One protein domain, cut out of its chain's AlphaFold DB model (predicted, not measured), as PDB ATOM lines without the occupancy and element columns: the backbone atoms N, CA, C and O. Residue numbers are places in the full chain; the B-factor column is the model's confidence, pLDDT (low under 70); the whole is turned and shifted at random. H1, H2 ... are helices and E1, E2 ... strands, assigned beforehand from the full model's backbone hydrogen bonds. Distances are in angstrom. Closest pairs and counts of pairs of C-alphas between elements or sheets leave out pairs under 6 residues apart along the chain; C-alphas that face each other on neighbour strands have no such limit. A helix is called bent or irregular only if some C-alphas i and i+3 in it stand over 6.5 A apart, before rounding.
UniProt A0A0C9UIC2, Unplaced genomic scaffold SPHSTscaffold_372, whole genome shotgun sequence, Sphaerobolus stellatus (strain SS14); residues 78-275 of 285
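Overview. This is residues 78 to 275 of the 285 residues of an uncharacterized protein of Sphaerobolus stellatus (strain SS14) (UniProt A0A0C9UIC2). One curved, twisted wall of seven strands has H3 and H5 over one face, with H4 between these two helices and only grazing the sheet; no named helix covers the other face. H2 packs on H3 near the E1 edge of the wall, H6 packs steeply on H5 towards the other edge, and residues 78 to 86, mostly in H1, stick out. The printed part has 198 residues with six named helices and seven named strands, in the order H1 H2 E1 H3 E2 E3 H4 E4 H5 E5 H6 E6 E7; the class is mixed, helices and strands. The mixed sheet runs E1 E2 E3 E4 E5 E6 E7, parallel from E1 to E6, with E7 antiparallel to E6. The whole is compact, with a radius of gyration of the C-alphas of 17.5 A, yet elongated in outline, spanning 62 by 35 by 35 A.

Along the chain. Start with the sheet: find C-alpha 107 at (126.890, 155.662, 134.870), where E1, residues 107 to 114, begins a run of 19.7 A that bends by 60 degrees at residue 111. Look next at E2, residues 136 to 143, 21.8 A, and E3, residues 167 to 174, 23.0 A. E4 is residues 199 to 205, 20.0 A; E5 is residues 228 to 233, 16.9 A; E6 is residues 264 to 267. E7, residues 270 to 274, ends at C-alpha 274, (141.759, 176.526, 132.481). Among the helices, H1 takes residues 79 to 89, 16.1 A, from C-alpha 79 at (122.959, 144.775, 159.236), and H2 residues 94 to 100. H3, residues 117 to 130, is 19.9 A long, H4, residues 180 to 193, 20.2 A, and H6, residues 245 to 258, 20.1 A. H5, residues 210 to 220, 15.7 A, is only just irregular: C-alphas 212 and 215 are 6.6 A apart.

Arrangement. In the sheet, look for N 110 and O 138, 2.8 A, between E1 and E2; N 139 and O 169, 2.8 A, between E2 and E3; and N 170 and O 201, 2.9 A, between E3 and E4. Go on to N 202 and O 230, 2.8 A, between E4 and E5, and N 231 and O 266, 2.8 A, between E5 and E6. E6 and E7 form a hairpin, with N 267 and O 270 at 2.9 A. Four strand-helix-strand units, each two parallel neighbour strands with a helix between, have right-handed crossovers: E1, H3, E2; E3, H4, E4; E4, H5, E5; and E5, H6, E6. H3 is on the sheet over E1, at a height over the sheet of 8.8 A, along the strands. H5 is on the same face, over E5, along the strands. H4 only grazes the sheet with residues 183 to 190. H2 touches H3, closest at the C-alphas of Thr 97 and Met 123, 5.7 A, at a shallow tilt of 23 degrees, the same way. H3 and H4 are near each other. H4 touches H5, closest at the C-alphas of Val 187 and Phe 217, 7.0 A, at a shallow tilt of 21 degrees. H5 touches H6, closest at the C-alphas of Leu 218 and Phe 255, 5.8 A, at a steep tilt of 46 degrees. H6 is not on the sheet, and H1 touches no helix. Every O i to N i+4 pair is within hydrogen-bond range in H2, H3 and H6; the counts are 5 of 7 in H1, 9 of 10 in H4 and 5 of 7 in H5.

Size, cuts and confidence. The two C-alphas farthest apart are those of Ala 78 and Ala 246, 63.4 A. Without residues 78 to 86, which stand free, the body spans 50 by 35 by 30 A. The printed part has no cut. The long links are E2 to E3, residues 144 to 166, and E5 to H6. The mean pLDDT of the printed part is 78.7, and 57 residues are under 70, among them residues 78 to 93, 144 to 159 and 270 to 275.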
ATOM      1  N   ALA A  78     120.522 141.844 161.048       55.03
ATOM      2  CA  ALA A  78     121.887 141.896 161.600       55.03
ATOM      3  C   ALA A  78     122.810 142.923 160.903       55.03
ATOM      4  O   ALA A  78     124.026 142.900 161.084       55.03
ATOM      5  N   LEU A  79     122.237 143.835 160.109       55.09
ATOM      6  CA  LEU A  79     122.959 144.775 159.236       55.09
ATOM      7  C   LEU A  79     124.016 145.633 159.956       55.09
ATOM      8  O   LEU A  79     125.015 146.010 159.348       55.09
ATOM      9  N   ALA A  80     123.813 145.914 161.246       53.16
ATOM     10  CA  ALA A  80     124.723 146.730 162.044       53.16
ATOM     11  C   ALA A  80     126.094 146.063 162.283       53.16
ATOM     12  O   ALA A  80     127.106 146.753 162.228       53.16
ATOM     13  N   GLU A  81     126.161 144.740 162.488       51.16
ATOM     14  CA  GLU A  81     127.430 144.050 162.804       51.16
ATOM     15  C   GLU A  81     128.284 143.751 161.552       51.16
ATOM     16  O   GLU A  81     129.516 143.787 161.608       51.16
ATOM     17  N   GLU A  82     127.659 143.495 160.394       54.31
ATOM     18  CA  GLU A  82     128.398 143.286 159.136       54.31
ATOM     19  C   GLU A  82     129.006 144.590 158.600       54.31
ATOM     20  O   GLU A  82     130.144 144.580 158.118       54.31
ATOM     21  N   LEU A  83     128.300 145.722 158.726       55.78
ATOM     22  CA  LEU A  83     128.804 147.031 158.294       55.78
ATOM     23  C   LEU A  83     130.116 147.406 159.003       55.78
ATOM     24  O   LEU A  83     131.056 147.821 158.323       55.78
ATOM     25  N   ASP A  84     130.231 147.160 160.313       51.12
ATOM     26  CA  ASP A  84     131.445 147.433 161.104       51.12
ATOM     27  C   ASP A  84     132.670 146.638 160.626       51.12
ATOM     28  O   ASP A  84     133.793 147.153 160.575       51.12
ATOM     29  N   THR A  85     132.469 145.392 160.189       55.06
ATOM     30  CA  THR A  85     133.558 144.543 159.680       55.06
ATOM     31  C   THR A  85     134.026 144.996 158.288       55.06
ATOM     32  O   THR A  85     135.222 144.951 157.971       55.06
ATOM     33  N   PHE A  86     133.102 145.477 157.447       55.12
ATOM     34  CA  PHE A  86     133.419 146.030 156.127       55.12
ATOM     35  C   PHE A  86     134.039 147.428 156.198       55.12
ATOM     36  O   PHE A  86     134.906 147.728 155.375       55.12
ATOM     37  N   LEU A  87     133.670 148.253 157.185       52.06
ATOM     38  CA  LEU A  87     134.301 149.553 157.441       52.06
ATOM     39  C   LEU A  87     135.809 149.409 157.703       52.06
ATOM     40  O   LEU A  87     136.594 150.243 157.253       52.06
ATOM     41  N   TYR A  88     136.224 148.319 158.361       49.09
ATOM     42  CA  TYR A  88     137.629 148.068 158.693       49.09
ATOM     43  C   TYR A  88     138.464 147.505 157.535       49.09
ATOM     44  O   TYR A  88     139.658 147.788 157.443       49.09
ATOM     45  N   ASN A  89     137.852 146.722 156.641       55.12
ATOM     46  CA  ASN A  89     138.579 146.019 155.576       55.12
ATOM     47  C   ASN A  89     138.402 146.661 154.190       55.12
ATOM     48  O   ASN A  89     139.243 146.474 153.314       55.12
ATOM     49  N   GLY A  90     137.325 147.422 153.983       55.62
ATOM     50  CA  GLY A  90     137.021 148.216 152.791       55.62
ATOM     51  C   GLY A  90     137.016 147.483 151.448       55.62
ATOM     52  O   GLY A  90     136.998 148.170 150.438       55.62
ATOM     53  N   VAL A  91     137.037 146.147 151.420       62.56
ATOM     54  CA  VAL A  91     137.220 145.323 150.213       62.56
ATOM     55  C   VAL A  91     135.959 145.270 149.345       62.56
ATOM     56  O   VAL A  91     134.851 145.138 149.861       62.56
ATOM     57  N   VAL A  92     136.139 145.284 148.016       65.06
ATOM     58  CA  VAL A  92     135.100 144.942 147.022       65.06
ATOM     59  C   VAL A  92     134.559 143.538 147.317       65.06
ATOM     60  O   VAL A  92     135.313 142.569 147.197       65.06
ATOM     61  N   PRO A  93     133.264 143.352 147.610       67.06
ATOM     62  CA  PRO A  93     132.710 142.007 147.634       67.06
ATOM     63  C   PRO A  93     132.791 141.400 146.220       67.06
ATOM     64  O   PRO A  93     132.364 142.058 145.270       67.06
ATOM     65  N   PRO A  94     133.247 140.147 146.032       74.38
ATOM     66  CA  PRO A  94     133.169 139.458 144.735       74.38
ATOM     67  C   PRO A  94     131.764 139.502 144.107       74.38
ATOM     68  O   PRO A  94     131.629 139.568 142.885       74.38
ATOM     69  N   LEU A  95     130.733 139.564 144.958       79.56
ATOM     70  CA  LEU A  95     129.327 139.754 144.595       79.56
ATOM     71  C   LEU A  95     129.063 141.033 143.794       79.56
ATOM     72  O   LEU A  95     128.199 141.022 142.926       79.56
ATOM     73  N   LEU A  96     129.790 142.125 144.046       83.62
ATOM     74  CA  LEU A  96     129.634 143.361 143.280       83.62
ATOM     75  C   LEU A  96     130.158 143.185 141.851       83.62
ATOM     76  O   LEU A  96     129.515 143.590 140.885       83.62
ATOM     77  N   THR A  97     131.309 142.535 141.701       82.81
ATOM     78  CA  THR A  97     131.838 142.188 140.381       82.81
ATOM     79  C   THR A  97     130.888 141.229 139.666       82.81
ATOM     80  O   THR A  97     130.701 141.330 138.461       82.81
ATOM     81  N   GLU A  98     130.267 140.278 140.364       86.56
ATOM     82  CA  GLU A  98     129.201 139.432 139.809       86.56
ATOM     83  C   GLU A  98     127.999 140.249 139.329       86.56
ATOM     84  O   GLU A  98     127.649 140.147 138.154       86.56
ATOM     85  N   LEU A  99     127.473 141.131 140.183       90.12
ATOM     86  CA  LEU A  99     126.357 142.020 139.883       90.12
ATOM     87  C   LEU A  99     126.589 142.814 138.598       90.12
ATOM     88  O   LEU A  99     125.719 142.826 137.734       90.12
ATOM     89  N   ILE A 100     127.761 143.438 138.442       90.75
ATOM     90  CA  ILE A 100     128.098 144.233 137.248       90.75
ATOM     91  C   ILE A 100     127.904 143.416 135.962       90.75
ATOM     92  O   ILE A 100     127.408 143.951 134.970       90.75
ATOM     93  N   GLY A 101     128.201 142.112 135.993       89.81
ATOM     94  CA  GLY A 101     127.996 141.195 134.864       89.81
ATOM     95  C   GLY A 101     126.530 140.972 134.466       89.81
ATOM     96  O   GLY A 101     126.243 140.330 133.458       89.81
ATOM     97  N   HIS A 102     125.590 141.499 135.245       90.81
ATOM     98  CA  HIS A 102     124.155 141.442 134.993       90.81
ATOM     99  C   HIS A 102     123.523 142.824 134.801       90.81
ATOM    100  O   HIS A 102     122.307 142.912 134.668       90.81
ATOM    101  N   THR A 103     124.317 143.897 134.784       92.00
ATOM    102  CA  THR A 103     123.832 145.280 134.629       92.00
ATOM    103  C   THR A 103     123.986 145.801 133.200       92.00
ATOM    104  O   THR A 103     124.752 145.244 132.419       92.00
ATOM    105  N   ASN A 104     123.285 146.891 132.872       92.06
ATOM    106  CA  ASN A 104     123.477 147.658 131.638       92.06
ATOM    107  C   ASN A 104     123.639 149.148 131.981       92.06
ATOM    108  O   ASN A 104     122.738 149.969 131.787       92.06
ATOM    109  N   LEU A 105     124.784 149.478 132.575       95.44
ATOM    110  CA  LEU A 105     125.040 150.786 133.162       95.44
ATOM    111  C   LEU A 105     125.315 151.853 132.097       95.44
ATOM    112  O   LEU A 105     126.022 151.643 131.116       95.44
ATOM    113  N   THR A 106     124.801 153.049 132.360       95.88
ATOM    114  CA  THR A 106     125.146 154.314 131.700       95.88
ATOM    115  C   THR A 106     126.069 155.162 132.576       95.88
ATOM    116  O   THR A 106     126.882 155.918 132.047       95.88
ATOM    117  N   ARG A 107     126.001 155.003 133.906       96.25
ATOM    118  CA  ARG A 107     126.890 155.662 134.870       96.25
ATOM    119  C   ARG A 107     127.354 154.674 135.935       96.25
ATOM    120  O   ARG A 107     126.537 153.952 136.510       96.25
ATOM    121  N   PHE A 108     128.651 154.667 136.216       95.19
ATOM    122  CA  PHE A 108     129.237 153.880 137.295       95.19
ATOM    123  C   PHE A 108     130.150 154.758 138.145       95.19
ATOM    124  O   PHE A 108     131.097 155.350 137.628       95.19
ATOM    125  N   TYR A 109     129.868 154.820 139.443       93.12
ATOM    126  CA  TYR A 109     130.687 155.493 140.441       93.12
ATOM    127  C   TYR A 109     131.081 154.498 141.527       93.12
ATOM    128  O   TYR A 109     130.244 153.805 142.100       93.12
ATOM    129  N   CYS A 110     132.365 154.441 141.833       89.69
ATOM    130  CA  CYS A 110     132.924 153.486 142.767       89.69
ATOM    131  C   CYS A 110     134.047 154.154 143.551       89.69
ATOM    132  O   CYS A 110     135.107 154.416 142.995       89.69
ATOM    133  N   ASN A 111     133.832 154.406 144.838       85.88
ATOM    134  CA  ASN A 111     134.835 154.972 145.733       85.88
ATOM    135  C   ASN A 111     135.015 154.078 146.961       85.88
ATOM    136  O   ASN A 111     134.246 154.216 147.910       85.88
ATOM    137  N   PHE A 112     135.996 153.162 146.952       77.38
ATOM    138  CA  PHE A 112     136.336 152.354 148.135       77.38
ATOM    139  C   PHE A 112     137.702 151.609 148.044       77.38
ATOM    140  O   PHE A 112     138.524 151.964 147.210       77.38
ATOM    141  N   LEU A 113     138.074 150.735 149.008       71.38
ATOM    142  CA  LEU A 113     139.390 150.047 149.004       71.38
ATOM    143  C   LEU A 113     139.299 148.797 148.106       71.38
ATOM    144  O   LEU A 113     138.306 148.080 148.100       71.38
ATOM    145  N   MET A 114     140.340 148.491 147.343       73.44
ATOM    146  CA  MET A 114     140.383 147.266 146.543       73.44
ATOM    147  C   MET A 114     141.513 146.369 147.039       73.44
ATOM    148  O   MET A 114     142.686 146.744 146.979       73.44
ATOM    149  N   ASP A 115     141.158 145.174 147.524       70.00
ATOM    150  CA  ASP A 115     142.145 144.154 147.887       70.00
ATOM    151  C   ASP A 115     142.616 143.429 146.626       70.00
ATOM    152  O   ASP A 115     142.094 142.388 146.232       70.00
ATOM    153  N   GLY A 116     143.586 144.035 145.954       68.69
ATOM    154  CA  GLY A 116     144.228 143.446 144.791       68.69
ATOM    155  C   GLY A 116     143.758 144.000 143.452       68.69
ATOM    156  O   GLY A 116     142.641 144.482 143.263       68.69
ATOM    157  N   MET A 117     144.667 143.909 142.488       72.94
ATOM    158  CA  MET A 117     144.486 144.456 141.142       72.94
ATOM    159  C   MET A 117     143.599 143.578 140.259       72.94
ATOM    160  O   MET A 117     142.977 144.082 139.326       72.94
ATOM    161  N   ASP A 118     143.498 142.282 140.570       74.69
ATOM    162  CA  ASP A 118     142.646 141.341 139.836       74.69
ATOM    163  C   ASP A 118     141.176 141.770 139.906       74.69
ATOM    164  O   ASP A 118     140.441 141.653 138.925       74.69
ATOM    165  N   ILE A 119     140.743 142.333 141.039       78.06
ATOM    166  CA  ILE A 119     139.361 142.782 141.205       78.06
ATOM    167  C   ILE A 119     139.077 144.016 140.349       78.06
ATOM    168  O   ILE A 119     138.064 144.050 139.652       78.06
ATOM    169  N   LEU A 120     139.983 145.000 140.357       80.19
ATOM    170  CA  LEU A 120     139.865 146.191 139.515       80.19
ATOM    171  C   LEU A 120     139.812 145.804 138.032       80.19
ATOM    172  O   LEU A 120     138.955 146.280 137.291       80.19
ATOM    173  N   ASN A 121     140.691 144.894 137.610       79.50
ATOM    174  CA  ASN A 121     140.704 144.381 136.245       79.50
ATOM    175  C   ASN A 121     139.385 143.688 135.872       79.50
ATOM    176  O   ASN A 121     138.762 144.032 134.868       79.50
ATOM    177  N   ASN A 122     138.921 142.753 136.704       80.62
ATOM    178  CA  ASN A 122     137.660 142.045 136.480       80.62
ATOM    179  C   ASN A 122     136.464 143.004 136.428       80.62
ATOM    180  O   ASN A 122     135.534 142.787 135.653       80.62
ATOM    181  N   MET A 123     136.497 144.078 137.218       85.50
ATOM    182  CA  MET A 123     135.488 145.130 137.178       85.50
ATOM    183  C   MET A 123     135.494 145.861 135.829       85.50
ATOM    184  O   MET A 123     134.435 145.987 135.219       85.50
ATOM    185  N   PHE A 124     136.660 146.281 135.322       85.62
ATOM    186  CA  PHE A 124     136.767 146.896 133.993       85.62
ATOM    187  C   PHE A 124     136.272 145.968 132.882       85.62
ATOM    188  O   PHE A 124     135.476 146.403 132.052       85.62
ATOM    189  N   ILE A 125     136.699 144.698 132.889       84.12
ATOM    190  CA  ILE A 125     136.271 143.698 131.898       84.12
ATOM    191  C   ILE A 125     134.746 143.611 131.880       84.12
ATOM    192  O   ILE A 125     134.130 143.811 130.836       84.12
ATOM    193  N   LYS A 126     134.121 143.400 133.043       88.75
ATOM    194  CA  LYS A 126     132.669 143.235 133.111       88.75
ATOM    195  C   LYS A 126     131.901 144.504 132.767       88.75
ATOM    196  O   LYS A 126     130.881 144.413 132.092       88.75
ATOM    197  N   LEU A 127     132.381 145.678 133.178       90.75
ATOM    198  CA  LEU A 127     131.775 146.949 132.767       90.75
ATOM    199  C   LEU A 127     131.792 147.087 131.241       90.75
ATOM    200  O   LEU A 127     130.788 147.468 130.650       90.75
ATOM    201  N   PHE A 128     132.907 146.749 130.595       88.12
ATOM    202  CA  PHE A 128     133.060 146.930 129.151       88.12
ATOM    203  C   PHE A 128     132.292 145.868 128.352       88.12
ATOM    204  O   PHE A 128     131.789 146.160 127.270       88.12
ATOM    205  N   GLU A 129     132.174 144.649 128.882       87.94
ATOM    206  CA  GLU A 129     131.411 143.560 128.260       87.94
ATOM    207  C   GLU A 129     129.897 143.743 128.404       87.94
ATOM    208  O   GLU A 129     129.156 143.520 127.447       87.94
ATOM    209  N   HIS A 130     129.432 144.150 129.586       90.62
ATOM    210  CA  HIS A 130     128.006 144.125 129.922       90.62
ATOM    211  C   HIS A 130     127.335 145.497 129.885       90.62
ATOM    212  O   HIS A 130     126.116 145.575 129.776       90.62
ATOM    213  N   SER A 131     128.106 146.588 129.913       92.81
ATOM    214  CA  SER A 131     127.585 147.960 129.869       92.81
ATOM    215  C   SER A 131     128.138 148.749 128.668       92.81
ATOM    216  O   SER A 131     128.780 149.783 128.847       92.81
ATOM    217  N   PRO A 132     127.871 148.331 127.412       90.94
ATOM    218  CA  PRO A 132     128.345 149.048 126.217       90.94
ATOM    219  C   PRO A 132     127.759 150.471 126.087       90.94
ATOM    220  O   PRO A 132     128.276 151.314 125.346       90.94
ATOM    221  N   GLY A 133     126.666 150.748 126.806       92.50
ATOM    222  CA  GLY A 133     126.044 152.065 126.931       92.50
ATOM    223  C   GLY A 133     126.690 152.986 127.971       92.50
ATOM    224  O   GLY A 133     126.200 154.102 128.135       92.50
ATOM    225  N   LEU A 134     127.756 152.561 128.663       95.62
ATOM    226  CA  LEU A 134     128.391 153.340 129.728       95.62
ATOM    227  C   LEU A 134     128.927 154.668 129.187       95.62
ATOM    228  O   LEU A 134     129.735 154.695 128.259       95.62
ATOM    229  N   GLN A 135     128.474 155.768 129.781       96.94
ATOM    230  CA  GLN A 135     128.829 157.137 129.412       96.94
ATOM    231  C   GLN A 135     129.774 157.775 130.424       96.94
ATOM    232  O   GLN A 135     130.645 158.558 130.036       96.94
ATOM    233  N   GLU A 136     129.623 157.428 131.703       97.25
ATOM    234  CA  GLU A 136     130.390 158.007 132.802       97.25
ATOM    235  C   GLU A 136     130.964 156.907 133.690       97.25
ATOM    236  O   GLU A 136     130.243 156.026 134.167       97.25
ATOM    237  N   LEU A 137     132.274 156.974 133.908       95.69
ATOM    238  CA  LEU A 137     133.019 156.032 134.726       95.69
ATOM    239  C   LEU A 137     133.843 156.791 135.759       95.69
ATOM    240  O   LEU A 137     134.771 157.510 135.399       95.69
ATOM    241  N   HIS A 138     133.538 156.595 137.034       94.38
ATOM    242  CA  HIS A 138     134.309 157.128 138.145       94.38
ATOM    243  C   HIS A 138     134.765 155.980 139.044       94.38
ATOM    244  O   HIS A 138     133.950 155.319 139.682       94.38
ATOM    245  N   ILE A 139     136.074 155.761 139.125       90.69
ATOM    246  CA  ILE A 139     136.683 154.808 140.050       90.69
ATOM    247  C   ILE A 139     137.715 155.537 140.903       90.69
ATOM    248  O   ILE A 139     138.726 156.009 140.395       90.69
ATOM    249  N   THR A 140     137.478 155.586 142.208       87.56
ATOM    250  CA  THR A 140     138.463 155.954 143.221       87.56
ATOM    251  C   THR A 140     138.779 154.714 144.045       87.56
ATOM    252  O   THR A 140     137.910 154.168 144.726       87.56
ATOM    253  N   ALA A 141     140.016 154.236 143.956       83.31
ATOM    254  CA  ALA A 141     140.434 153.013 144.617       83.31
ATOM    255  C   ALA A 141     141.796 153.157 145.286       83.31
ATOM    256  O   ALA A 141     142.721 153.782 144.771       83.31
ATOM    257  N   THR A 142     141.934 152.512 146.435       80.00
ATOM    258  CA  THR A 142     143.233 152.270 147.062       80.00
ATOM    259  C   THR A 142     143.573 150.800 146.895       80.00
ATOM    260  O   THR A 142     142.775 149.952 147.289       80.00
ATOM    261  N   VAL A 143     144.742 150.497 146.346       75.25
ATOM    262  CA  VAL A 143     145.205 149.134 146.088       75.25
ATOM    263  C   VAL A 143     146.306 148.776 147.087       75.25
ATOM    264  O   VAL A 143     147.344 149.439 147.141       75.25
ATOM    265  N   SER A 144     146.071 147.729 147.881       68.31
ATOM    266  CA  SER A 144     146.932 147.315 149.003       68.31
ATOM    267  C   SER A 144     147.816 146.089 148.730       68.31
ATOM    268  O   SER A 144     148.785 145.874 149.454       68.31
ATOM    269  N   ARG A 145     147.506 145.261 147.720       62.62
ATOM    270  CA  ARG A 145     148.247 144.025 147.415       62.62
ATOM    271  C   ARG A 145     148.499 143.865 145.919       62.62
ATOM    272  O   ARG A 145     147.585 143.970 145.108       62.62
ATOM    273  N   SER A 146     149.740 143.554 145.558       53.69
ATOM    274  CA  SER A 146     150.106 143.078 144.224       53.69
ATOM    275  C   SER A 146     150.318 141.571 144.282       53.69
ATOM    276  O   SER A 146     151.360 141.107 144.744       53.69
ATOM    277  N   SER A 147     149.349 140.794 143.807       51.84
ATOM    278  CA  SER A 147     149.673 139.513 143.176       51.84
ATOM    279  C   SER A 147     150.449 139.804 141.879       51.84
ATOM    280  O   SER A 147     150.282 140.864 141.278       51.84
ATOM    281  N   ASN A 148     151.326 138.890 141.456       53.06
ATOM    282  CA  ASN A 148     152.086 138.990 140.203       53.06
ATOM    283  C   ASN A 148     151.120 138.999 138.995       53.06
ATOM    284  O   ASN A 148     150.807 137.953 138.439       53.06
ATOM    285  N   LEU A 149     150.596 140.175 138.636       51.84
ATOM    286  CA  LEU A 149     149.444 140.352 137.734       51.84
ATOM    287  C   LEU A 149     149.789 140.618 136.270       51.84
ATOM    288  O   LEU A 149     148.890 140.696 135.432       51.84
ATOM    289  N   LEU A 150     151.071 140.795 135.942       50.28
ATOM    290  CA  LEU A 150     151.482 141.067 134.562       50.28
ATOM    291  C   LEU A 150     151.043 139.948 133.598       50.28
ATOM    292  O   LEU A 150     150.790 140.235 132.433       50.28
ATOM    293  N   ASP A 151     150.854 138.722 134.097       48.03
ATOM    294  CA  ASP A 151     150.412 137.577 133.297       48.03
ATOM    295  C   ASP A 151     148.875 137.444 133.176       48.03
ATOM    296  O   ASP A 151     148.396 136.756 132.274       48.03
ATOM    297  N   SER A 152     148.078 138.091 134.043       49.00
ATOM    298  CA  SER A 152     146.607 137.932 134.086       49.00
ATOM    299  C   SER A 152     145.823 139.077 133.432       49.00
ATOM    300  O   SER A 152     144.634 138.923 133.133       49.00
ATOM    301  N   LEU A 153     146.463 140.219 133.160       54.66
ATOM    302  CA  LEU A 153     145.823 141.387 132.548       54.66
ATOM    303  C   LEU A 153     145.623 141.202 131.033       54.66
ATOM    304  O   LEU A 153     146.263 141.845 130.206       54.66
ATOM    305  N   ASN A 154     144.682 140.340 130.647       57.31
ATOM    306  CA  ASN A 154     144.245 140.172 129.258       57.31
ATOM    307  C   ASN A 154     143.096 141.135 128.906       57.31
ATOM    308  O   ASN A 154     142.081 140.735 128.331       57.31
ATOM    309  N   LEU A 155     143.240 142.418 129.254       61.66
ATOM    310  CA  LEU A 155     142.402 143.473 128.687       61.66
ATOM    311  C   LEU A 155     142.821 143.620 127.230       61.66
ATOM    312  O   LEU A 155     143.719 144.391 126.920       61.66
ATOM    313  N   ASN A 156     142.248 142.822 126.332       61.06
ATOM    314  CA  ASN A 156     142.540 142.940 124.911       61.06
ATOM    315  C   ASN A 156     141.768 144.151 124.358       61.06
ATOM    316  O   ASN A 156     140.571 144.020 124.075       61.06
ATOM    317  N   PRO A 157     142.418 145.316 124.154       55.56
ATOM    318  CA  PRO A 157     141.723 146.551 123.791       55.56
ATOM    319  C   PRO A 157     141.017 146.446 122.432       55.56
ATOM    320  O   PRO A 157     140.116 147.226 122.130       55.56
ATOM    321  N   LYS A 158     141.392 145.454 121.609       56.56
ATOM    322  CA  LYS A 158     140.797 145.203 120.293       56.56
ATOM    323  C   LYS A 158     139.403 144.578 120.351       56.56
ATOM    324  O   LYS A 158     138.753 144.521 119.313       56.56
ATOM    325  N   LYS A 159     138.959 144.059 121.502       63.03
ATOM    326  CA  LYS A 159     137.714 143.276 121.572       63.03
ATOM    327  C   LYS A 159     136.467 144.082 121.942       63.03
ATOM    328  O   LYS A 159     135.384 143.645 121.574       63.03
ATOM    329  N   LEU A 160     136.587 145.228 122.618       70.94
ATOM    330  CA  LEU A 160     135.427 145.947 123.174       70.94
ATOM    331  C   LEU A 160     135.588 147.473 123.052       70.94
ATOM    332  O   LEU A 160     136.157 148.103 123.945       70.94
ATOM    333  N   PRO A 161     135.137 148.097 121.948       80.56
ATOM    334  CA  PRO A 161     135.121 149.550 121.842       80.56
ATOM    335  C   PRO A 161     133.996 150.149 122.707       80.56
ATOM    336  O   PRO A 161     132.815 149.907 122.470       80.56
ATOM    337  N   MET A 162     134.363 150.998 123.665       87.25
ATOM    338  CA  MET A 162     133.460 151.776 124.517       87.25
ATOM    339  C   MET A 162     133.135 153.115 123.852       87.25
ATOM    340  O   MET A 162     133.610 154.183 124.241       87.25
ATOM    341  N   LEU A 163     132.323 153.052 122.797       89.56
ATOM    342  CA  LEU A 163     131.982 154.218 121.974       89.56
ATOM    343  C   LEU A 163     131.094 155.235 122.698       89.56
ATOM    344  O   LEU A 163     131.052 156.398 122.295       89.56
ATOM    345  N   SER A 164     130.388 154.804 123.740       93.81
ATOM    346  CA  SER A 164     129.496 155.650 124.535       93.81
ATOM    347  C   SER A 164     130.231 156.406 125.638       93.81
ATOM    348  O   SER A 164     129.708 157.409 126.111       93.81
ATOM    349  N   LEU A 165     131.437 155.968 126.024       95.62
ATOM    350  CA  LEU A 165     132.146 156.493 127.187       95.62
ATOM    351  C   LEU A 165     132.664 157.909 126.911       95.62
ATOM    352  O   LEU A 165     133.476 158.121 126.007       95.62
ATOM    353  N   ARG A 166     132.165 158.884 127.679       96.62
ATOM    354  CA  ARG A 166     132.440 160.320 127.492       96.62
ATOM    355  C   ARG A 166     133.220 160.925 128.649       96.62
ATOM    356  O   ARG A 166     134.049 161.793 128.395       96.62
ATOM    357  N   ALA A 167     132.956 160.502 129.882       96.88
ATOM    358  CA  ALA A 167     133.637 161.015 131.065       96.88
ATOM    359  C   ALA A 167     134.289 159.873 131.844       96.88
ATOM    360  O   ALA A 167     133.635 158.878 132.160       96.88
ATOM    361  N   VAL A 168     135.575 160.025 132.148       95.44
ATOM    362  CA  VAL A 168     136.352 159.037 132.894       95.44
ATOM    363  C   VAL A 168     137.134 159.734 133.995       95.44
ATOM    364  O   VAL A 168     137.955 160.607 133.722       95.44
ATOM    365  N   VAL A 169     136.905 159.314 135.233       93.62
ATOM    366  CA  VAL A 169     137.667 159.717 136.414       93.62
ATOM    367  C   VAL A 169     138.233 158.458 137.050       93.62
ATOM    368  O   VAL A 169     137.486 157.621 137.546       93.62
ATOM    369  N   ILE A 170     139.552 158.298 137.028       90.94
ATOM    370  CA  ILE A 170     140.220 157.165 137.670       90.94
ATOM    371  C   ILE A 170     141.270 157.708 138.630       90.94
ATOM    372  O   ILE A 170     142.263 158.287 138.196       90.94
ATOM    373  N   SER A 171     141.042 157.525 139.926       88.81
ATOM    374  CA  SER A 171     141.955 157.902 141.001       88.81
ATOM    375  C   SER A 171     142.427 156.651 141.728       88.81
ATOM    376  O   SER A 171     141.649 155.981 142.405       88.81
ATOM    377  N   LEU A 172     143.697 156.291 141.555       85.75
ATOM    378  CA  LEU A 172     144.280 155.087 142.140       85.75
ATOM    379  C   LEU A 172     145.380 155.467 143.125       85.75
ATOM    380  O   LEU A 172     146.315 156.177 142.776       85.75
ATOM    381  N   SER A 173     145.287 154.976 144.355       82.62
ATOM    382  CA  SER A 173     146.333 155.126 145.371       82.62
ATOM    383  C   SER A 173     146.971 153.773 145.657       82.62
ATOM    384  O   SER A 173     146.255 152.805 145.896       82.62
ATOM    385  N   PHE A 174     148.297 153.693 145.649       77.12
ATOM    386  CA  PHE A 174     149.024 152.432 145.793       77.12
ATOM    387  C   PHE A 174     149.857 152.418 147.075       77.12
ATOM    388  O   PHE A 174     150.606 153.353 147.350       77.12
ATOM    389  N   TYR A 175     149.764 151.327 147.838       70.75
ATOM    390  CA  TYR A 175     150.635 151.069 148.985       70.75
ATOM    391  C   TYR A 175     151.595 149.922 148.651       70.75
ATOM    392  O   TYR A 175     151.163 148.785 148.525       70.75
ATOM    393  N   GLN A 176     152.900 150.209 148.546       60.41
ATOM    394  CA  GLN A 176     153.975 149.198 148.442       60.41
ATOM    395  C   GLN A 176     153.933 148.274 147.198       60.41
ATOM    396  O   GLN A 176     154.373 147.129 147.273       60.41
ATOM    397  N   VAL A 177     153.438 148.745 146.047       58.34
ATOM    398  CA  VAL A 177     153.311 147.931 144.821       58.34
ATOM    399  C   VAL A 177     154.214 148.440 143.694       58.34
ATOM    400  O   VAL A 177     154.284 149.642 143.453       58.34
ATOM    401  N   ASP A 178     154.840 147.520 142.954       59.38
ATOM    402  CA  ASP A 178     155.434 147.789 141.638       59.38
ATOM    403  C   ASP A 178     154.307 147.863 140.587       59.38
ATOM    404  O   ASP A 178     153.794 146.855 140.102       59.38
ATOM    405  N   THR A 179     153.834 149.075 140.285       57.88
ATOM    406  CA  THR A 179     152.579 149.307 139.536       57.88
ATOM    407  C   THR A 179     152.757 149.520 138.034       57.88
ATOM    408  O   THR A 179     151.770 149.753 137.330       57.88
ATOM    409  N   LEU A 180     153.993 149.441 137.520       61.06
ATOM    410  CA  LEU A 180     154.366 149.829 136.148       61.06
ATOM    411  C   LEU A 180     153.450 149.211 135.065       61.06
ATOM    412  O   LEU A 180     153.141 149.866 134.073       61.06
ATOM    413  N   GLY A 181     152.964 147.979 135.261       64.81
ATOM    414  CA  GLY A 181     152.109 147.282 134.291       64.81
ATOM    415  C   GLY A 181     150.709 147.881 134.108       64.81
ATOM    416  O   GLY A 181     150.263 148.063 132.974       64.81
ATOM    417  N   LEU A 182     150.003 148.219 135.194       68.38
ATOM    418  CA  LEU A 182     148.595 148.634 135.098       68.38
ATOM    419  C   LEU A 182     148.445 149.991 134.428       68.38
ATOM    420  O   LEU A 182     147.529 150.165 133.630       68.38
ATOM    421  N   HIS A 183     149.326 150.945 134.738       70.69
ATOM    422  CA  HIS A 183     149.250 152.272 134.130       70.69
ATOM    423  C   HIS A 183     149.293 152.163 132.607       70.69
ATOM    424  O   HIS A 183     148.459 152.762 131.935       70.69
ATOM    425  N   VAL A 184     150.196 151.334 132.070       72.75
ATOM    426  CA  VAL A 184     150.301 151.084 130.627       72.75
ATOM    427  C   VAL A 184     149.017 150.471 130.089       72.75
ATOM    428  O   VAL A 184     148.461 150.985 129.126       72.75
ATOM    429  N   ILE A 185     148.518 149.417 130.735       76.19
ATOM    430  CA  ILE A 185     147.338 148.685 130.264       76.19
ATOM    431  C   ILE A 185     146.086 149.564 130.294       76.19
ATOM    432  O   ILE A 185     145.327 149.579 129.330       76.19
ATOM    433  N   LEU A 186     145.883 150.330 131.366       78.69
ATOM    434  CA  LEU A 186     144.747 151.235 131.495       78.69
ATOM    435  C   LEU A 186     144.831 152.375 130.476       78.69
ATOM    436  O   LEU A 186     143.837 152.707 129.836       78.69
ATOM    437  N   VAL A 187     146.013 152.963 130.298       80.06
ATOM    438  CA  VAL A 187     146.227 154.014 129.298       80.06
ATOM    439  C   VAL A 187     145.993 153.470 127.892       80.06
ATOM    440  O   VAL A 187     145.270 154.092 127.114       80.06
ATOM    441  N   ASP A 188     146.530 152.295 127.569       81.50
ATOM    442  CA  ASP A 188     146.288 151.642 126.287       81.50
ATOM    443  C   ASP A 188     144.796 151.337 126.095       81.50
ATOM    444  O   ASP A 188     144.258 151.607 125.021       81.50
ATOM    445  N   LEU A 189     144.095 150.852 127.119       84.00
ATOM    446  CA  LEU A 189     142.649 150.635 127.068       84.00
ATOM    447  C   LEU A 189     141.901 151.938 126.739       84.00
ATOM    448  O   LEU A 189     141.090 151.974 125.817       84.00
ATOM    449  N   LEU A 190     142.195 153.033 127.441       88.19
ATOM    450  CA  LEU A 190     141.524 154.319 127.223       88.19
ATOM    451  C   LEU A 190     141.815 154.903 125.836       88.19
ATOM    452  O   LEU A 190     140.911 155.437 125.190       88.19
ATOM    453  N   ILE A 191     143.056 154.786 125.357       88.31
ATOM    454  CA  ILE A 191     143.467 155.306 124.047       88.31
ATOM    455  C   ILE A 191     142.797 154.529 122.910       88.31
ATOM    456  O   ILE A 191     142.309 155.138 121.960       88.31
ATOM    457  N   HIS A 192     142.773 153.195 122.977       86.12
ATOM    458  CA  HIS A 192     142.326 152.376 121.844       86.12
ATOM    459  C   HIS A 192     140.838 152.028 121.901       86.12
ATOM    460  O   HIS A 192     140.210 151.895 120.851       86.12
ATOM    461  N   SER A 193     140.269 151.870 123.096       86.81
ATOM    462  CA  SER A 193     138.888 151.411 123.260       86.81
ATOM    463  C   SER A 193     137.898 152.554 123.469       86.81
ATOM    464  O   SER A 193     136.714 152.346 123.233       86.81
ATOM    465  N   CYS A 194     138.336 153.759 123.854       91.69
ATOM    466  CA  CYS A 194     137.428 154.832 124.285       91.69
ATOM    467  C   CYS A 194     137.584 156.129 123.458       91.69
ATOM    468  O   CYS A 194     137.906 157.180 124.013       91.69
ATOM    469  N   PRO A 195     137.347 156.121 122.130       92.38
ATOM    470  CA  PRO A 195     137.606 157.282 121.264       92.38
ATOM    471  C   PRO A 195     136.663 158.477 121.501       92.38
ATOM    472  O   PRO A 195     136.937 159.584 121.036       92.38
ATOM    473  N   SER A 196     135.544 158.267 122.198       94.81
ATOM    474  CA  SER A 196     134.502 159.277 122.435       94.81
ATOM    475  C   SER A 196     134.704 160.117 123.696       94.81
ATOM    476  O   SER A 196     133.856 160.968 123.980       94.81
ATOM    477  N   ILE A 197     135.801 159.900 124.429       96.25
ATOM    478  CA  ILE A 197     136.105 160.627 125.661       96.25
ATOM    479  C   ILE A 197     136.150 162.140 125.396       96.25
ATOM    480  O   ILE A 197     136.773 162.626 124.450       96.25
ATOM    481  N   VAL A 198     135.457 162.870 126.263       96.81
ATOM    482  CA  VAL A 198     135.366 164.332 126.318       96.81
ATOM    483  C   VAL A 198     136.037 164.857 127.586       96.81
ATOM    484  O   VAL A 198     136.676 165.906 127.546       96.81
ATOM    485  N   ASP A 199     135.906 164.129 128.694       96.56
ATOM    486  CA  ASP A 199     136.489 164.470 129.988       96.56
ATOM    487  C   ASP A 199     137.297 163.293 130.531       96.56
ATOM    488  O   ASP A 199     136.779 162.180 130.649       96.56
ATOM    489  N   LEU A 200     138.568 163.538 130.827       95.31
ATOM    490  CA  LEU A 200     139.489 162.533 131.322       95.31
ATOM    491  C   LEU A 200     140.278 163.080 132.504       95.31
ATOM    492  O   LEU A 200     141.164 163.917 132.337       95.31
ATOM    493  N   LYS A 201     139.995 162.554 133.694       92.62
ATOM    494  CA  LYS A 201     140.805 162.762 134.889       92.62
ATOM    495  C   LYS A 201     141.461 161.452 135.296       92.62
ATOM    496  O   LYS A 201     140.781 160.474 135.592       92.62
ATOM    497  N   LEU A 202     142.784 161.453 135.353       89.25
ATOM    498  CA  LEU A 202     143.571 160.343 135.861       89.25
ATOM    499  C   LEU A 202     144.451 160.844 137.001       89.25
ATOM    500  O   LEU A 202     145.205 161.801 136.837       89.25
ATOM    501  N   GLN A 203     144.335 160.205 138.155       85.94
ATOM    502  CA  GLN A 203     145.102 160.522 139.347       85.94
ATOM    503  C   GLN A 203     145.770 159.256 139.872       85.94
ATOM    504  O   GLN A 203     145.133 158.208 139.991       85.94
ATOM    505  N   TRP A 204     147.053 159.355 140.208       82.25
ATOM    506  CA  TRP A 204     147.815 158.227 140.726       82.25
ATOM    507  C   TRP A 204     148.675 158.642 141.922       82.25
ATOM    508  O   TRP A 204     149.627 159.402 141.776       82.25
ATOM    509  N   ASN A 205     148.375 158.108 143.101       79.75
ATOM    510  CA  ASN A 205     149.109 158.404 144.332       79.75
ATOM    511  C   ASN A 205     149.969 157.198 144.736       79.75
ATOM    512  O   ASN A 205     149.558 156.049 144.559       79.75
ATOM    513  N   GLY A 206     151.159 157.435 145.281       71.56
ATOM    514  CA  GLY A 206     152.081 156.380 145.721       71.56
ATOM    515  C   GLY A 206     152.846 155.653 144.603       71.56
ATOM    516  O   GLY A 206     153.568 154.701 144.890       71.56
ATOM    517  N   ALA A 207     152.733 156.096 143.346       63.50
ATOM    518  CA  ALA A 207     153.484 155.560 142.209       63.50
ATOM    519  C   ALA A 207     154.641 156.505 141.833       63.50
ATOM    520  O   ALA A 207     154.449 157.513 141.154       63.50
ATOM    521  N   SER A 208     155.865 156.171 142.242       58.41
ATOM    522  CA  SER A 208     157.062 157.007 142.038       58.41
ATOM    523  C   SER A 208     157.478 157.200 140.567       58.41
ATOM    524  O   SER A 208     158.261 158.100 140.272       58.41
ATOM    525  N   ASN A 209     156.933 156.413 139.630       61.75
ATOM    526  CA  ASN A 209     157.371 156.364 138.226       61.75
ATOM    527  C   ASN A 209     156.409 157.023 137.215       61.75
ATOM    528  O   ASN A 209     156.542 156.815 136.008       61.75
ATOM    529  N   LEU A 210     155.443 157.831 137.665       59.06
ATOM    530  CA  LEU A 210     154.459 158.480 136.776       59.06
ATOM    531  C   LEU A 210     155.075 159.399 135.714       59.06
ATOM    532  O   LEU A 210     154.515 159.537 134.623       59.06
ATOM    533  N   SER A 211     156.245 159.974 135.996       59.91
ATOM    534  CA  SER A 211     156.983 160.848 135.075       59.91
ATOM    535  C   SER A 211     157.292 160.181 133.728       59.91
ATOM    536  O   SER A 211     157.348 160.854 132.702       59.91
ATOM    537  N   ILE A 212     157.427 158.850 133.702       62.38
ATOM    538  CA  ILE A 212     157.745 158.076 132.492       62.38
ATOM    539  C   ILE A 212     156.521 157.959 131.565       62.38
ATOM    540  O   ILE A 212     156.663 157.868 130.343       62.38
ATOM    541  N   TYR A 213     155.307 158.001 132.119       73.50
ATOM    542  CA  TYR A 213     154.087 157.671 131.381       73.50
ATOM    543  C   TYR A 213     153.366 158.873 130.793       73.50
ATOM    544  O   TYR A 213     152.753 158.747 129.733       73.50
ATOM    545  N   ILE A 214     153.463 160.046 131.421       80.81
ATOM    546  CA  ILE A 214     152.801 161.254 130.913       80.81
ATOM    547  C   ILE A 214     153.263 161.592 129.485       80.81
ATOM    548  O   ILE A 214     152.403 161.819 128.632       80.81
ATOM    549  N   PRO A 215     154.568 161.551 129.140       82.75
ATOM    550  CA  PRO A 215     154.992 161.768 127.760       82.75
ATOM    551  C   PRO A 215     154.391 160.758 126.777       82.75
ATOM    552  O   PRO A 215     153.938 161.151 125.705       82.75
ATOM    553  N   GLN A 216     154.336 159.470 127.136       80.06
ATOM    554  CA  GLN A 216     153.741 158.436 126.278       80.06
ATOM    555  C   GLN A 216     152.240 158.653 126.084       80.06
ATOM    556  O   GLN A 216     151.733 158.525 124.968       80.06
ATOM    557  N   PHE A 217     151.547 159.032 127.157       85.25
ATOM    558  CA  PHE A 217     150.134 159.373 127.145       85.25
ATOM    559  C   PHE A 217     149.852 160.548 126.201       85.25
ATOM    560  O   PHE A 217     148.988 160.447 125.336       85.25
ATOM    561  N   LEU A 218     150.624 161.634 126.293       89.38
ATOM    562  CA  LEU A 218     150.478 162.802 125.414       89.38
ATOM    563  C   LEU A 218     150.895 162.504 123.962       89.38
ATOM    564  O   LEU A 218     150.339 163.057 123.010       89.38
ATOM    565  N   LEU A 219     151.864 161.611 123.757       89.31
ATOM    566  CA  LEU A 219     152.298 161.203 122.422       89.31
ATOM    567  C   LEU A 219     151.238 160.375 121.690       89.31
ATOM    568  O   LEU A 219     151.024 160.618 120.500       89.31
ATOM    569  N   ARG A 220     150.613 159.417 122.385       88.81
ATOM    570  CA  ARG A 220     149.713 158.405 121.803       88.81
ATOM    571  C   ARG A 220     148.230 158.734 121.951       88.81
ATOM    572  O   ARG A 220     147.438 158.264 121.139       88.81
ATOM    573  N   GLY A 221     147.865 159.516 122.963       90.19
ATOM    574  CA  GLY A 221     146.496 159.934 123.227       90.19
ATOM    575  C   GLY A 221     145.889 160.623 122.015       90.19
ATOM    576  O   GLY A 221     146.481 161.551 121.457       90.19
ATOM    577  N   ASN A 222     144.728 160.136 121.590       91.06
ATOM    578  CA  ASN A 222     143.990 160.687 120.466       91.06
ATOM    579  C   ASN A 222     142.490 160.555 120.719       91.06
ATOM    580  O   ASN A 222     141.870 159.545 120.387       91.06
ATOM    581  N   TRP A 223     141.921 161.603 121.297       94.62
ATOM    582  CA  TRP A 223     140.499 161.697 121.598       94.62
ATOM    583  C   TRP A 223     139.951 162.949 120.913       94.62
ATOM    584  O   TRP A 223     140.026 164.040 121.476       94.62
ATOM    585  N   PRO A 224     139.400 162.848 119.690       92.06
ATOM    586  CA  PRO A 224     139.048 164.021 118.879       92.06
ATOM    587  C   PRO A 224     138.086 165.016 119.554       92.06
ATOM    588  O   PRO A 224     138.026 166.187 119.177       92.06
ATOM    589  N   LYS A 225     137.314 164.550 120.543       94.88
ATOM    590  CA  LYS A 225     136.322 165.335 121.291       94.88
ATOM    591  C   LYS A 225     136.791 165.748 122.693       94.88
ATOM    592  O   LYS A 225     135.973 166.264 123.453       94.88
ATOM    593  N   LEU A 226     138.055 165.503 123.044       96.19
ATOM    594  CA  LEU A 226     138.598 165.788 124.369       96.19
ATOM    595  C   LEU A 226     138.551 167.284 124.665       96.19
ATOM    596  O   LEU A 226     139.291 168.071 124.083       96.19
ATOM    597  N   ALA A 227     137.703 167.654 125.616       95.38
ATOM    598  CA  ALA A 227     137.567 169.016 126.098       95.38
ATOM    599  C   ALA A 227     138.361 169.248 127.388       95.38
ATOM    600  O   ALA A 227     138.821 170.366 127.622       95.38
ATOM    601  N   ARG A 228     138.523 168.225 128.233       94.00
ATOM    602  CA  ARG A 228     139.199 168.345 129.530       94.00
ATOM    603  C   ARG A 228     140.129 167.162 129.767       94.00
ATOM    604  O   ARG A 228     139.706 166.016 129.650       94.00
ATOM    605  N   LEU A 229     141.380 167.462 130.103       93.19
ATOM    606  CA  LEU A 229     142.368 166.484 130.542       93.19
ATOM    607  C   LEU A 229     143.007 166.941 131.852       93.19
ATOM    608  O   LEU A 229     143.615 168.011 131.911       93.19
ATOM    609  N   THR A 230     142.922 166.090 132.864       90.88
ATOM    610  CA  THR A 230     143.571 166.279 134.157       90.88
ATOM    611  C   THR A 230     144.410 165.054 134.472       90.88
ATOM    612  O   THR A 230     143.881 163.958 134.627       90.88
ATOM    613  N   LEU A 231     145.721 165.240 134.567       87.75
ATOM    614  CA  LEU A 231     146.667 164.234 135.028       87.75
ATOM    615  C   LEU A 231     147.231 164.705 136.373       87.75
ATOM    616  O   LEU A 231     147.782 165.798 136.458       87.75
ATOM    617  N   GLU A 232     147.082 163.897 137.416       84.88
ATOM    618  CA  GLU A 232     147.517 164.193 138.788       84.88
ATOM    619  C   GLU A 232     148.317 163.013 139.368       84.88
ATOM    620  O   GLU A 232     148.122 161.860 138.977       84.88
ATOM    621  N   GLY A 233     149.212 163.282 140.319       77.88
ATOM    622  CA  GLY A 233     149.897 162.235 141.076       77.88
ATOM    623  C   GLY A 233     151.178 162.686 141.770       77.88
ATOM    624  O   GLY A 233     151.657 163.790 141.526       77.88
ATOM    625  N   ASP A 234     151.742 161.803 142.597       69.62
ATOM    626  CA  ASP A 234     152.884 162.094 143.491       69.62
ATOM    627  C   ASP A 234     154.261 162.080 142.787       69.62
ATOM    628  O   ASP A 234     155.312 162.120 143.430       69.62
ATOM    629  N   GLY A 235     154.274 161.970 141.457       66.50
ATOM    630  CA  GLY A 235     155.485 161.873 140.648       66.50
ATOM    631  C   GLY A 235     155.980 163.219 140.127       66.50
ATOM    632  O   GLY A 235     155.258 164.213 140.085       66.50
ATOM    633  N   HIS A 236     157.222 163.236 139.643       64.81
ATOM    634  CA  HIS A 236     157.722 164.396 138.923       64.81
ATOM    635  C   HIS A 236     156.854 164.657 137.668       64.81
ATOM    636  O   HIS A 236     156.608 163.744 136.878       64.81
ATOM    637  N   GLY A 237     156.335 165.882 137.525       67.31
ATOM    638  CA  GLY A 237     155.418 166.267 136.445       67.31
ATOM    639  C   GLY A 237     156.032 166.163 135.047       67.31
ATOM    640  O   GLY A 237     157.222 165.915 134.888       67.31
ATOM    641  N   PHE A 238     155.243 166.403 133.996       75.38
ATOM    642  CA  PHE A 238     155.729 166.353 132.604       75.38
ATOM    643  C   PHE A 238     156.965 167.236 132.355       75.38
ATOM    644  O   PHE A 238     157.828 166.899 131.541       75.38
ATOM    645  N   TYR A 239     157.075 168.357 133.073       73.00
ATOM    646  CA  TYR A 239     158.194 169.284 132.945       73.00
ATOM    647  C   TYR A 239     159.420 168.911 133.786       73.00
ATOM    648  O   TYR A 239     160.412 169.641 133.768       73.00
ATOM    649  N   SER A 240     159.430 167.748 134.434       71.25
ATOM    650  CA  SER A 240     160.577 167.276 135.202       71.25
ATOM    651  C   SER A 240     161.769 166.809 134.362       71.25
ATOM    652  O   SER A 240     161.752 166.819 133.130       71.25
ATOM    653  N   ASN A 241     162.831 166.376 135.042       62.09
ATOM    654  CA  ASN A 241     164.032 165.817 134.421       62.09
ATOM    655  C   ASN A 241     163.703 164.533 133.633       62.09
ATOM    656  O   ASN A 241     162.877 163.737 134.074       62.09
ATOM    657  N   GLY A 242     164.348 164.334 132.479       76.69
ATOM    658  CA  GLY A 242     164.214 163.124 131.649       76.69
ATOM    659  C   GLY A 242     164.022 163.401 130.156       76.69
ATOM    660  O   GLY A 242     164.506 162.636 129.331       76.69
ATOM    661  N   LEU A 243     163.390 164.527 129.811       82.06
ATOM    662  CA  LEU A 243     163.278 165.038 128.441       82.06
ATOM    663  C   LEU A 243     163.894 166.434 128.351       82.06
ATOM    664  O   LEU A 243     163.772 167.229 129.288       82.06
ATOM    665  N   SER A 244     164.511 166.747 127.213       88.00
ATOM    666  CA  SER A 244     164.937 168.113 126.901       88.00
ATOM    667  C   SER A 244     163.731 169.033 126.677       88.00
ATOM    668  O   SER A 244     162.643 168.593 126.295       88.00
ATOM    669  N   ASP A 245     163.919 170.340 126.857       87.56
ATOM    670  CA  ASP A 245     162.845 171.323 126.648       87.56
ATOM    671  C   ASP A 245     162.327 171.335 125.203       87.56
ATOM    672  O   ASP A 245     161.137 171.561 124.961       87.56
ATOM    673  N   ALA A 246     163.199 171.032 124.236       89.38
ATOM    674  CA  ALA A 246     162.825 170.894 122.834       89.38
ATOM    675  C   ALA A 246     161.870 169.707 122.615       89.38
ATOM    676  O   ALA A 246     160.860 169.852 121.922       89.38
ATOM    677  N   GLU A 247     162.142 168.561 123.243       90.25
ATOM    678  CA  GLU A 247     161.280 167.374 123.174       90.25
ATOM    679  C   GLU A 247     159.938 167.617 123.864       90.25
ATOM    680  O   GLU A 247     158.890 167.357 123.269       90.25
ATOM    681  N   LYS A 248     159.946 168.191 125.075       88.38
ATOM    682  CA  LYS A 248     158.717 168.556 125.800       88.38
ATOM    683  C   LYS A 248     157.836 169.485 124.966       88.38
ATOM    684  O   LYS A 248     156.637 169.244 124.814       88.38
ATOM    685  N   SER A 249     158.445 170.511 124.370       88.75
ATOM    686  CA  SER A 249     157.755 171.475 123.508       88.75
ATOM    687  C   SER A 249     157.156 170.815 122.267       88.75
ATOM    688  O   SER A 249     156.030 171.132 121.883       88.75
ATOM    689  N   LEU A 250     157.884 169.887 121.637       91.75
ATOM    690  CA  LEU A 250     157.404 169.153 120.469       91.75
ATOM    691  C   LEU A 250     156.223 168.238 120.818       91.75
ATOM    692  O   LEU A 250     155.219 168.247 120.105       91.75
ATOM    693  N   ILE A 251     156.318 167.487 121.920       91.81
ATOM    694  CA  ILE A 251     155.246 166.604 122.401       91.81
ATOM    695  C   ILE A 251     153.984 167.417 122.687       91.81
ATOM    696  O   ILE A 251     152.924 167.092 122.158       91.81
ATOM    697  N   MET A 252     154.102 168.500 123.461       91.31
ATOM    698  CA  MET A 252     152.956 169.335 123.821       91.31
ATOM    699  C   MET A 252     152.322 169.988 122.590       91.31
ATOM    700  O   MET A 252     151.107 169.941 122.420       91.31
ATOM    701  N   ARG A 253     153.133 170.532 121.672       91.50
ATOM    702  CA  ARG A 253     152.634 171.120 120.420       91.50
ATOM    703  C   ARG A 253     151.848 170.107 119.590       91.50
ATOM    704  O   ARG A 253     150.774 170.434 119.095       91.50
ATOM    705  N   ASN A 254     152.371 168.890 119.451       93.38
ATOM    706  CA  ASN A 254     151.706 167.820 118.711       93.38
ATOM    707  C   ASN A 254     150.441 167.327 119.421       93.38
ATOM    708  O   ASN A 254     149.458 166.996 118.768       93.38
ATOM    709  N   PHE A 255     150.447 167.274 120.753       93.50
ATOM    710  CA  PHE A 255     149.259 166.921 121.520       93.50
ATOM    711  C   PHE A 255     148.149 167.958 121.315       93.50
ATOM    712  O   PHE A 255     147.046 167.590 120.914       93.50
ATOM    713  N   LEU A 256     148.449 169.245 121.498       91.81
ATOM    714  CA  LEU A 256     147.474 170.328 121.347       91.81
ATOM    715  C   LEU A 256     146.955 170.457 119.909       91.81
ATOM    716  O   LEU A 256     145.765 170.683 119.713       91.81
ATOM    717  N   SER A 257     147.805 170.259 118.896       92.31
ATOM    718  CA  SER A 257     147.370 170.345 117.494       92.31
ATOM    719  C   SER A 257     146.362 169.259 117.107       92.31
ATOM    720  O   SER A 257     145.518 169.487 116.242       92.31
ATOM    721  N   ARG A 258     146.419 168.091 117.761       93.69
ATOM    722  CA  ARG A 258     145.472 166.985 117.553       93.69
ATOM    723  C   ARG A 258     144.173 167.150 118.348       93.69
ATOM    724  O   ARG A 258     143.148 166.624 117.926       93.69
ATOM    725  N   HIS A 259     144.195 167.900 119.449       94.00
ATOM    726  CA  HIS A 259     143.050 168.096 120.347       94.00
ATOM    727  C   HIS A 259     142.533 169.539 120.278       94.00
ATOM    728  O   HIS A 259     142.573 170.287 121.251       94.00
ATOM    729  N   SER A 260     142.013 169.931 119.113       91.50
ATOM    730  CA  SER A 260     141.501 171.292 118.860       91.50
ATOM    731  C   SER A 260     140.292 171.695 119.716       91.50
ATOM    732  O   SER A 260     139.961 172.875 119.790       91.50
ATOM    733  N   THR A 261     139.629 170.731 120.360       93.62
ATOM    734  CA  THR A 261     138.485 170.951 121.257       93.62
ATOM    735  C   THR A 261     138.885 171.114 122.726       93.62
ATOM    736  O   THR A 261     138.011 171.384 123.553       93.62
ATOM    737  N   LEU A 262     140.177 170.984 123.055       93.31
ATOM    738  CA  LEU A 262     140.688 171.017 124.422       93.31
ATOM    739  C   LEU A 262     140.556 172.417 125.034       93.31
ATOM    740  O   LEU A 262     141.114 173.389 124.534       93.31
ATOM    741  N   LYS A 263     139.835 172.494 126.152       91.38
ATOM    742  CA  LYS A 263     139.565 173.716 126.926       91.38
ATOM    743  C   LYS A 263     140.291 173.746 128.270       91.38
ATOM    744  O   LYS A 263     140.524 174.813 128.829       91.38
ATOM    745  N   CYS A 264     140.625 172.576 128.811       90.31
ATOM    746  CA  CYS A 264     141.315 172.450 130.089       90.31
ATOM    747  C   CYS A 264     142.413 171.395 129.997       90.31
ATOM    748  O   CYS A 264     142.148 170.259 129.595       90.31
ATOM    749  N   LEU A 265     143.621 171.773 130.415       90.12
ATOM    750  CA  LEU A 265     144.761 170.874 130.536       90.12
ATOM    751  C   LEU A 265     145.474 171.110 131.868       90.12
ATOM    752  O   LEU A 265     146.055 172.175 132.098       90.12
ATOM    753  N   SER A 266     145.447 170.093 132.722       88.31
ATOM    754  CA  SER A 266     146.140 170.060 134.008       88.31
ATOM    755  C   SER A 266     147.108 168.885 134.031       88.31
ATOM    756  O   SER A 266     146.707 167.758 133.741       88.31
ATOM    757  N   LEU A 267     148.370 169.140 134.371       85.62
ATOM    758  CA  LEU A 267     149.403 168.124 134.563       85.62
ATOM    759  C   LEU A 267     149.888 168.151 136.024       85.62
ATOM    760  O   LEU A 267     149.673 169.148 136.722       85.62
ATOM    761  N   PRO A 268     150.552 167.092 136.522       78.19
ATOM    762  CA  PRO A 268     151.036 167.078 137.896       78.19
ATOM    763  C   PRO A 268     152.030 168.214 138.110       78.19
ATOM    764  O   PRO A 268     152.964 168.361 137.327       78.19
ATOM    765  N   HIS A 269     151.809 169.004 139.161       70.88
ATOM    766  CA  HIS A 269     152.605 170.184 139.523       70.88
ATOM    767  C   HIS A 269     152.633 171.329 138.493       70.88
ATOM    768  O   HIS A 269     153.230 172.362 138.784       70.88
ATOM    769  N   ASP A 270     151.932 171.202 137.361       65.75
ATOM    770  CA  ASP A 270     151.937 172.172 136.267       65.75
ATOM    771  C   ASP A 270     150.517 172.380 135.715       65.75
ATOM    772  O   ASP A 270     149.943 171.528 135.032       65.75
ATOM    773  N   PHE A 271     149.941 173.555 135.967       58.09
ATOM    774  CA  PHE A 271     148.685 173.973 135.340       58.09
ATOM    775  C   PHE A 271     148.984 174.750 134.058       58.09
ATOM    776  O   PHE A 271     149.655 175.780 134.110       58.09
ATOM    777  N   ILE A 272     148.481 174.276 132.909       63.50
ATOM    778  CA  ILE A 272     148.817 174.873 131.606       63.50
ATOM    779  C   ILE A 272     147.773 175.922 131.192       63.50
ATOM    780  O   ILE A 272     148.153 177.043 130.866       63.50
ATOM    781  N   PHE A 273     146.470 175.610 131.239       66.31
ATOM    782  CA  PHE A 273     145.383 176.605 131.155       66.31
ATOM    783  C   PHE A 273     144.025 176.008 131.559       66.31
ATOM    784  O   PHE A 273     143.781 174.809 131.395       66.31
ATOM    785  N   LYS A 274     143.127 176.863 132.068       53.31
ATOM    786  CA  LYS A 274     141.759 176.526 132.481       53.31
ATOM    787  C   LYS A 274     140.783 177.535 131.872       53.31
ATOM    788  O   LYS A 274     140.738 178.674 132.327       53.31
ATOM    789  N   ASP A 275     139.960 177.111 130.916       47.06
ATOM    790  CA  ASP A 275     138.646 177.737 130.754       47.06
ATOM    791  C   ASP A 275     137.794 177.275 131.940       47.06
ATOM    792  O   ASP A 275     137.351 176.126 132.014       47.06
TER     793      ASP A 275